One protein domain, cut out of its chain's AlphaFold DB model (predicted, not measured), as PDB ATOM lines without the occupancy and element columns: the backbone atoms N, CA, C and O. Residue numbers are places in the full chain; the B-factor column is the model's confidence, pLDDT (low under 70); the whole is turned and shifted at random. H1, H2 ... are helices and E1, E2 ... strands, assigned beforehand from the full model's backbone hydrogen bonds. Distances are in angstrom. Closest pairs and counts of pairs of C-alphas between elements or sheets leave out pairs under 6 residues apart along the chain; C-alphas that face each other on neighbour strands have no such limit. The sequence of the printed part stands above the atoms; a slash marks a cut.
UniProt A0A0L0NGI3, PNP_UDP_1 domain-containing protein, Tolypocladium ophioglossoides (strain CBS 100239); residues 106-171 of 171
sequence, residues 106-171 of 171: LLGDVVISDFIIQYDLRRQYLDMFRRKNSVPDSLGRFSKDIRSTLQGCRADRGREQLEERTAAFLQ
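AT A GLANCE: This is residues 106 to 171 of the 171 residues of the protein "PNP_UDP_1 domain-containing protein" of Tolypocladium ophioglossoides (strain CBS 100239) (UniProt A0A0L0NGI3). The model is a long, open shape without a compact core: a small hairpin of two short strands, E1 and E2, makes one end, and two helices, H1 and H2, meet in an L at the other. The unnamed residues 106 to 121 lead to the hairpin, and residues 132 to 143 lead from it to H1; residues 106 to 111, 124 to 129 and 164 to 171 stick out. The printed part has 66 residues, in the order E1, E2, H1, H2, with E1 and E2 an antiparallel sheet; the class is mixed, helices and strands, with under half of the residues in named elements. It is extended, with a radius of gyration of the C-alphas of 17.9 A, and only just elongated, spanning 55 by 30 by 17 A.

IN THESE COORDINATES: Strand E1 is residues 122 to 124, beginning at C-alpha 122 (141.984, 176.757, 117.443). E2 is residues 129 to 131. H1, residues 144 to 154, is 15.4 A long. H2, residues 156 to 167, is 16.5 A long and ends at C-alpha 167 (174.784, 197.959, 129.330).

HOW THE PARTS SIT: E1 and E2 form a hairpin, antiparallel at 157 degrees; N 123 and O 130 are 2.9 A apart, within hydrogen-bond range. H1 and H2 touch only at the corner, H2 with residues 158 to 162 alone; their closest C-alphas, Cys 153 and Arg 159, are 5.1 A apart. Their lines are about perpendicular, at 83 degrees. In H1 and H2 every O i to N i+4 pair is within hydrogen-bond range. E1 is apart from H1 and H2, and E2 from H2.

THE WHOLE: The two farthest C-alphas, Leu 126 and Gln 171, are 56.2 A apart. The printed part has no cut. The link E2 to H1 is long. Confidence is under 70 at residues 129, 131 to 138 and 171.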
ATOM      1  N   LEU A 106     157.295 198.881 128.625       94.94
ATOM      2  CA  LEU A 106     157.598 200.052 127.814       94.94
ATOM      3  C   LEU A 106     158.323 199.672 126.519       94.94
ATOM      4  O   LEU A 106     158.895 198.591 126.369       94.94
ATOM      5  N   LEU A 107     158.294 200.580 125.539       94.69
ATOM      6  CA  LEU A 107     159.069 200.411 124.312       94.69
ATOM      7  C   LEU A 107     160.566 200.406 124.648       94.69
ATOM      8  O   LEU A 107     161.064 201.348 125.257       94.69
ATOM      9  N   GLY A 108     161.269 199.370 124.195       91.12
ATOM     10  CA  GLY A 108     162.689 199.160 124.489       91.12
ATOM     11  C   GLY A 108     162.944 198.119 125.578       91.12
ATOM     12  O   GLY A 108     164.077 197.657 125.699       91.12
ATOM     13  N   ASP A 109     161.911 197.685 126.308       92.25
ATOM     14  CA  ASP A 109     162.053 196.603 127.279       92.25
ATOM     15  C   ASP A 109     162.407 195.276 126.594       92.25
ATOM     16  O   ASP A 109     161.820 194.884 125.580       92.25
ATOM     17  N   VAL A 110     163.346 194.541 127.195       91.88
ATOM     18  CA  VAL A 110     163.724 193.190 126.765       91.88
ATOM     19  C   VAL A 110     162.947 192.164 127.581       91.88
ATOM     20  O   VAL A 110     163.126 192.040 128.792       91.88
ATOM     21  N   VAL A 111     162.105 191.382 126.906       91.81
ATOM     22  CA  VAL A 111     161.297 190.336 127.544       91.81
ATOM     23  C   VAL A 111     161.948 188.969 127.357       91.81
ATOM     24  O   VAL A 111     162.150 188.508 126.234       91.81
ATOM     25  N   ILE A 112     162.208 188.275 128.466       92.56
ATOM     26  CA  ILE A 112     162.668 186.882 128.472       92.56
ATOM     27  C   ILE A 112     161.492 185.989 128.879       92.56
ATOM     28  O   ILE A 112     160.986 186.080 129.994       92.56
ATOM     29  N   SER A 113     161.039 185.125 127.970       90.06
ATOM     30  CA  SER A 113     159.849 184.295 128.193       90.06
ATOM     31  C   SER A 113     160.095 183.140 129.175       90.06
ATOM     32  O   SER A 113     161.080 182.417 129.026       90.06
ATOM     33  N   ASP A 114     159.153 182.870 130.088       85.06
ATOM     34  CA  ASP A 114     159.162 181.659 130.936       85.06
ATOM     35  C   ASP A 114     158.388 180.476 130.353       85.06
ATOM     36  O   ASP A 114     158.590 179.324 130.749       85.06
ATOM     37  N   PHE A 115     157.459 180.763 129.446       84.88
ATOM     38  CA  PHE A 115     156.667 179.790 128.711       84.88
ATOM     39  C   PHE A 115     156.086 180.453 127.460       84.88
ATOM     40  O   PHE A 115     155.963 181.674 127.387       84.88
ATOM     41  N   ILE A 116     155.701 179.634 126.484       86.62
ATOM     42  CA  ILE A 116     155.120 180.091 125.220       86.62
ATOM     43  C   ILE A 116     153.740 179.452 125.072       86.62
ATOM     44  O   ILE A 116     153.568 178.255 125.304       86.62
ATOM     45  N   ILE A 117     152.748 180.254 124.683       84.56
ATOM     46  CA  ILE A 117     151.391 179.789 124.386       84.56
ATOM     47  C   ILE A 117     151.051 180.170 122.954       84.56
ATOM     48  O   ILE A 117     151.097 181.341 122.580       84.56
ATOM     49  N   GLN A 118     150.633 179.185 122.165       85.88
ATOM     50  CA  GLN A 118     150.136 179.422 120.820       85.88
ATOM     51  C   GLN A 118     148.644 179.804 120.855       85.88
ATOM     52  O   GLN A 118     147.765 178.953 120.963       85.88
ATOM     53  N   TYR A 119     148.338 181.100 120.762       81.38
ATOM     54  CA  TYR A 119     146.965 181.616 120.899       81.38
ATOM     55  C   TYR A 119     146.091 181.468 119.636       81.38
ATOM     56  O   TYR A 119     144.860 181.596 119.705       81.38
ATOM     57  N   ASP A 120     146.716 181.239 118.481       82.81
ATOM     58  CA  ASP A 120     146.059 181.103 117.178       82.81
ATOM     59  C   ASP A 120     145.695 179.646 116.841       82.81
ATOM     60  O   ASP A 120     144.935 179.400 115.904       82.81
ATOM     61  N   LEU A 121     146.149 178.675 117.643       80.00
ATOM     62  CA  LEU A 121     145.787 177.271 117.483       80.00
ATOM     63  C   LEU A 121     144.372 177.016 118.023       80.00
ATOM     64  O   LEU A 121     144.125 176.944 119.231       80.00
ATOM     65  N   ARG A 122     143.410 176.880 117.109       75.25
ATOM     66  CA  ARG A 122     141.984 176.757 117.443       75.25
ATOM     67  C   ARG A 122     141.347 175.530 116.797       75.25
ATOM     68  O   ARG A 122     141.822 175.021 115.784       75.25
ATOM     69  N   ARG A 123     140.268 175.036 117.412       75.25
ATOM     70  CA  ARG A 123     139.289 174.145 116.771       75.25
ATOM     71  C   ARG A 123     138.046 174.965 116.466       75.25
ATOM     72  O   ARG A 123     137.552 175.676 117.345       75.25
ATOM     73  N   GLN A 124     137.573 174.857 115.234       74.81
ATOM     74  CA  GLN A 124     136.276 175.373 114.834       74.81
ATOM     75  C   GLN A 124     135.246 174.259 115.016       74.81
ATOM     76  O   GLN A 124     135.405 173.174 114.458       74.81
ATOM     77  N   TYR A 125     134.232 174.525 115.829       75.25
ATOM     78  CA  TYR A 125     133.017 173.725 115.932       75.25
ATOM     79  C   TYR A 125     131.872 174.474 115.229       75.25
ATOM     80  O   TYR A 125     132.045 175.629 114.840       75.25
ATOM     81  N   LEU A 126     130.729 173.809 115.026       70.88
ATOM     82  CA  LEU A 126     129.579 174.344 114.274       70.88
ATOM     83  C   LEU A 126     129.066 175.698 114.801       70.88
ATOM     84  O   LEU A 126     128.568 176.501 114.021       70.88
ATOM     85  N   ASP A 127     129.220 175.959 116.096       76.75
ATOM     86  CA  ASP A 127     128.701 177.132 116.805       76.75
ATOM     87  C   ASP A 127     129.779 177.924 117.567       76.75
ATOM     88  O   ASP A 127     129.561 179.079 117.929       76.75
ATOM     89  N   MET A 128     130.947 177.325 117.827       70.62
ATOM     90  CA  MET A 128     131.926 177.864 118.774       70.62
ATOM     91  C   MET A 128     133.378 177.673 118.318       70.62
ATOM     92  O   MET A 128     133.781 176.627 117.805       70.62
ATOM     93  N   PHE A 129     134.215 178.668 118.618       67.56
ATOM     94  CA  PHE A 129     135.669 178.553 118.521       67.56
ATOM     95  C   PHE A 129     136.263 178.247 119.889       67.56
ATOM     96  O   PHE A 129     136.104 179.020 120.833       67.56
ATOM     97  N   ARG A 130     137.023 177.153 119.988       72.00
ATOM     98  CA  ARG A 130     137.706 176.779 121.231       72.00
ATOM     99  C   ARG A 130     139.215 176.737 121.020       72.00
ATOM    100  O   ARG A 130     139.701 176.102 120.082       72.00
ATOM    101  N   ARG A 131     139.964 177.417 121.895       65.94
ATOM    102  CA  ARG A 131     141.434 177.343 121.909       65.94
ATOM    103  C   ARG A 131     141.880 175.916 122.235       65.94
ATOM    104  O   ARG A 131     141.306 175.273 123.120       65.94
ATOM    105  N   LYS A 132     142.892 175.429 121.518       60.78
ATOM    106  CA  LYS A 132     143.528 174.140 121.793       60.78
ATOM    107  C   LYS A 132     144.565 174.318 122.900       60.78
ATOM    108  O   LYS A 132     145.718 174.612 122.632       60.78
ATOM    109  N   ASN A 133     144.130 174.152 124.146       64.25
ATOM    110  CA  ASN A 133     144.994 174.269 125.327       64.25
ATOM    111  C   ASN A 133     145.103 172.938 126.091       64.25
ATOM    112  O   ASN A 133     145.380 172.932 127.289       64.25
ATOM    113  N   SER A 134     144.791 171.811 125.442       63.91
ATOM    114  CA  SER A 134     144.935 170.500 126.076       63.91
ATOM    115  C   SER A 134     146.420 170.137 126.217       63.91
ATOM    116  O   SER A 134     147.256 170.709 125.523       63.91
ATOM    117  N   VAL A 135     146.768 169.202 127.109       61.84
ATOM    118  CA  VAL A 135     148.172 168.787 127.328       61.84
ATOM    119  C   VAL A 135     148.897 168.427 126.011       61.84
ATOM    120  O   VAL A 135     150.000 168.940 125.820       61.84
ATOM    121  N   PRO A 136     148.294 167.673 125.062       60.09
ATOM    122  CA  PRO A 136     148.886 167.422 123.740       60.09
ATOM    123  C   PRO A 136     149.115 168.666 122.872       60.09
ATOM    124  O   PRO A 136     149.970 168.645 121.996       60.09
ATOM    125  N   ASP A 137     148.332 169.726 123.079       56.41
ATOM    126  CA  ASP A 137     148.395 170.964 122.294       56.41
ATOM    127  C   ASP A 137     149.305 172.026 122.949       56.41
ATOM    128  O   ASP A 137     149.490 173.116 122.407       56.41
ATOM    129  N   SER A 138     149.852 171.737 124.136       66.00
ATOM    130  CA  SER A 138     150.749 172.643 124.856       66.00
ATOM    131  C   SER A 138     152.186 172.523 124.340       66.00
ATOM    132  O   SER A 138     152.671 171.421 124.100       66.00
ATOM    133  N   LEU A 139     152.904 173.646 124.230       70.56
ATOM    134  CA  LEU A 139     154.299 173.697 123.752       70.56
ATOM    135  C   LEU A 139     155.327 173.105 124.743       70.56
ATOM    136  O   LEU A 139     156.528 173.335 124.619       70.56
ATOM    137  N   GLY A 140     154.868 172.318 125.719       72.25
ATOM    138  CA  GLY A 140     155.696 171.751 126.772       72.25
ATOM    139  C   GLY A 140     156.240 172.803 127.743       72.25
ATOM    140  O   GLY A 140     156.099 174.013 127.569       72.25
ATOM    141  N   ARG A 141     156.855 172.324 128.821       81.06
ATOM    142  CA  ARG A 141     157.586 173.167 129.773       81.06
ATOM    143  C   ARG A 141     159.066 173.156 129.393       81.06
ATOM    144  O   ARG A 141     159.585 172.103 129.029       81.06
ATOM    145  N   PHE A 142     159.756 174.286 129.549       85.75
ATOM    146  CA  PHE A 142     161.209 174.338 129.374       85.75
ATOM    147  C   PHE A 142     161.944 173.330 130.274       85.75
ATOM    148  O   PHE A 142     161.470 172.965 131.364       85.75
ATOM    149  N   SER A 143     163.128 172.905 129.823       89.31
ATOM    150  CA  SER A 143     163.998 171.991 130.568       89.31
ATOM    151  C   SER A 143     164.312 172.542 131.965       89.31
ATOM    152  O   SER A 143     164.164 173.736 132.245       89.31
ATOM    153  N   LYS A 144     164.701 171.656 132.890       90.19
ATOM    154  CA  LYS A 144     165.048 172.064 134.260       90.19
ATOM    155  C   LYS A 144     166.151 173.124 134.257       90.19
ATOM    156  O   LYS A 144     166.036 174.087 135.007       90.19
ATOM    157  N   ASP A 145     167.146 172.968 133.393       91.69
ATOM    158  CA  ASP A 145     168.315 173.845 133.346       91.69
ATOM    159  C   ASP A 145     167.935 175.250 132.876       91.69
ATOM    160  O   ASP A 145     168.261 176.223 133.549       91.69
ATOM    161  N   ILE A 146     167.128 175.363 131.811       91.94
ATOM    162  CA  ILE A 146     166.602 176.657 131.348       91.94
ATOM    163  C   ILE A 146     165.773 177.315 132.451       91.94
ATOM    164  O   ILE A 146     165.973 178.485 132.764       91.94
ATOM    165  N   ARG A 147     164.875 176.563 133.101       92.56
ATOM    166  CA  ARG A 147     164.069 177.106 134.204       92.56
ATOM    167  C   ARG A 147     164.927 177.566 135.377       92.56
ATOM    168  O   ARG A 147     164.621 178.595 135.963       92.56
ATOM    169  N   SER A 148     165.984 176.830 135.716       93.44
ATOM    170  CA  SER A 148     166.920 177.220 136.772       93.44
ATOM    171  C   SER A 148     167.638 178.523 136.422       93.44
ATOM    172  O   SER A 148     167.740 179.403 137.272       93.44
ATOM    173  N   THR A 149     168.081 178.675 135.171       92.31
ATOM    174  CA  THR A 149     168.693 179.915 134.674       92.31
ATOM    175  C   THR A 149     167.716 181.087 134.742       92.31
ATOM    176  O   THR A 149     168.068 182.136 135.270       92.31
ATOM    177  N   LEU A 150     166.466 180.899 134.302       92.75
ATOM    178  CA  LEU A 150     165.424 181.932 134.373       92.75
ATOM    179  C   LEU A 150     165.120 182.361 135.815       92.75
ATOM    180  O   LEU A 150     164.957 183.549 136.079       92.75
ATOM    181  N   GLN A 151     165.078 181.418 136.762       93.56
ATOM    182  CA  GLN A 151     164.944 181.751 138.186       93.56
ATOM    183  C   GLN A 151     166.145 182.556 138.697       93.56
ATOM    184  O   GLN A 151     165.959 183.492 139.467       93.56
ATOM    185  N   GLY A 152     167.356 182.247 138.225       94.06
ATOM    186  CA  GLY A 152     168.552 183.040 138.506       94.06
ATOM    187  C   GLY A 152     168.438 184.484 138.009       94.06
ATOM    188  O   GLY A 152     168.701 185.399 138.779       94.06
ATOM    189  N   CYS A 153     167.975 184.696 136.772       91.38
ATOM    190  CA  CYS A 153     167.772 186.037 136.207       91.38
ATOM    191  C   CYS A 153     166.709 186.862 136.952       91.38
ATOM    192  O   CYS A 153     166.732 188.085 136.893       91.38
ATOM    193  N   ARG A 154     165.763 186.204 137.633       90.62
ATOM    194  CA  ARG A 154     164.709 186.858 138.427       90.62
ATOM    195  C   ARG A 154     165.178 187.286 139.817       90.62
ATOM    196  O   ARG A 154     164.542 188.149 140.409       90.62
ATOM    197  N   ALA A 155     166.223 186.659 140.353       94.38
ATOM    198  CA  ALA A 155     166.785 187.049 141.639       94.38
ATOM    199  C   ALA A 155     167.489 188.405 141.507       94.38
ATOM    200  O   ALA A 155     168.188 188.613 140.519       94.38
ATOM    201  N   ASP A 156     167.373 189.279 142.513       95.19
ATOM    202  CA  ASP A 156     167.882 190.663 142.471       95.19
ATOM    203  C   ASP A 156     169.326 190.745 141.957       95.19
ATOM    204  O   ASP A 156     169.602 191.390 140.952       95.19
ATOM    205  N   ARG A 157     170.229 189.955 142.550       95.12
ATOM    206  CA  ARG A 157     171.633 189.872 142.120       95.12
ATOM    207  C   ARG A 157     171.797 189.436 140.660       95.12
ATOM    208  O   ARG A 157     172.704 189.896 139.974       95.12
ATOM    209  N   GLY A 158     170.999 188.472 140.206       94.62
ATOM    210  CA  GLY A 158     171.073 187.972 138.833       94.62
ATOM    211  C   GLY A 158     170.542 188.991 137.830       94.62
ATOM    212  O   GLY A 158     171.102 189.119 136.743       94.62
ATOM    213  N   ARG A 159     169.511 189.743 138.222       92.75
ATOM    214  CA  ARG A 159     168.955 190.848 137.447       92.75
ATOM    215  C   ARG A 159     169.952 191.997 137.315       92.75
ATOM    216  O   ARG A 159     170.231 192.396 136.192       92.75
ATOM    217  N   GLU A 160     170.541 192.453 138.419       94.69
ATOM    218  CA  GLU A 160     171.579 193.498 138.415       94.69
ATOM    219  C   GLU A 160     172.749 193.110 137.503       94.69
ATOM    220  O   GLU A 160     173.143 193.874 136.627       94.69
ATOM    221  N   GLN A 161     173.248 191.873 137.619       93.94
ATOM    222  CA  GLN A 161     174.323 191.383 136.750       93.94
ATOM    223  C   GLN A 161     173.936 191.339 135.272       93.94
ATOM    224  O   GLN A 161     174.798 191.527 134.412       93.94
ATOM    225  N   LEU A 162     172.680 191.018 134.959       92.44
ATOM    226  CA  LEU A 162     172.204 191.014 133.583       92.44
ATOM    227  C   LEU A 162     172.167 192.443 133.034       92.44
ATOM    228  O   LEU A 162     172.716 192.685 131.965       92.44
ATOM    229  N   GLU A 163     171.590 193.380 133.787       91.94
ATOM    230  CA  GLU A 163     171.487 194.794 133.412       91.94
ATOM    231  C   GLU A 163     172.876 195.432 133.224       91.94
ATOM    232  O   GLU A 163     173.149 196.007 132.168       91.94
ATOM    233  N   GLU A 164     173.794 195.245 134.178       92.69
ATOM    234  CA  GLU A 164     175.171 195.754 134.101       92.69
ATOM    235  C   GLU A 164     175.927 195.212 132.883       92.69
ATOM    236  O   GLU A 164     176.599 195.956 132.166       92.69
ATOM    237  N   ARG A 165     175.827 193.902 132.625       91.06
ATOM    238  CA  ARG A 165     176.537 193.275 131.504       91.06
ATOM    239  C   ARG A 165     175.929 193.644 130.163       91.06
ATOM    240  O   ARG A 165     176.678 193.783 129.204       91.06
ATOM    241  N   THR A 166     174.610 193.796 130.086       90.00
ATOM    242  CA  THR A 166     173.933 194.238 128.865       90.00
ATOM    243  C   THR A 166     174.281 195.687 128.537       90.00
ATOM    244  O   THR A 166     174.518 195.990 127.371       90.00
ATOM    245  N   ALA A 167     174.406 196.563 129.540       90.06
ATOM    246  CA  ALA A 167     174.784 197.959 129.330       90.06
ATOM    247  C   ALA A 167     176.133 198.118 128.603       90.06
ATOM    248  O   ALA A 167     176.298 199.058 127.832       90.06
ATOM    249  N   ALA A 168     177.069 197.177 128.778       88.00
ATOM    250  CA  ALA A 168     178.359 197.183 128.084       88.00
ATOM    251  C   ALA A 168     178.259 197.003 126.554       88.00
ATOM    252  O   ALA A 168     179.228 197.282 125.855       88.00
ATOM    253  N   PHE A 169     177.116 196.543 126.034       83.81
ATOM    254  CA  PHE A 169     176.873 196.339 124.598       83.81
ATOM    255  C   PHE A 169     175.976 197.417 123.971       83.81
ATOM    256  O   PHE A 169     175.662 197.332 122.787       83.81
ATOM    257  N   LEU A 170     175.525 198.399 124.758       79.44
ATOM    258  CA  LEU A 170     174.609 199.461 124.326       79.44
ATOM    259  C   LEU A 170     175.278 200.849 124.262       79.44
ATOM    260  O   LEU A 170     174.578 201.852 124.127       79.44
ATOM    261  N   GLN A 171     176.606 200.906 124.398       58.28
ATOM    262  CA  GLN A 171     177.431 202.123 124.322       58.28
ATOM    263  C   GLN A 171     178.018 202.299 122.924       58.28
ATOM    264  O   GLN A 171     178.131 203.470 122.498       58.28
TER     265      GLN A 171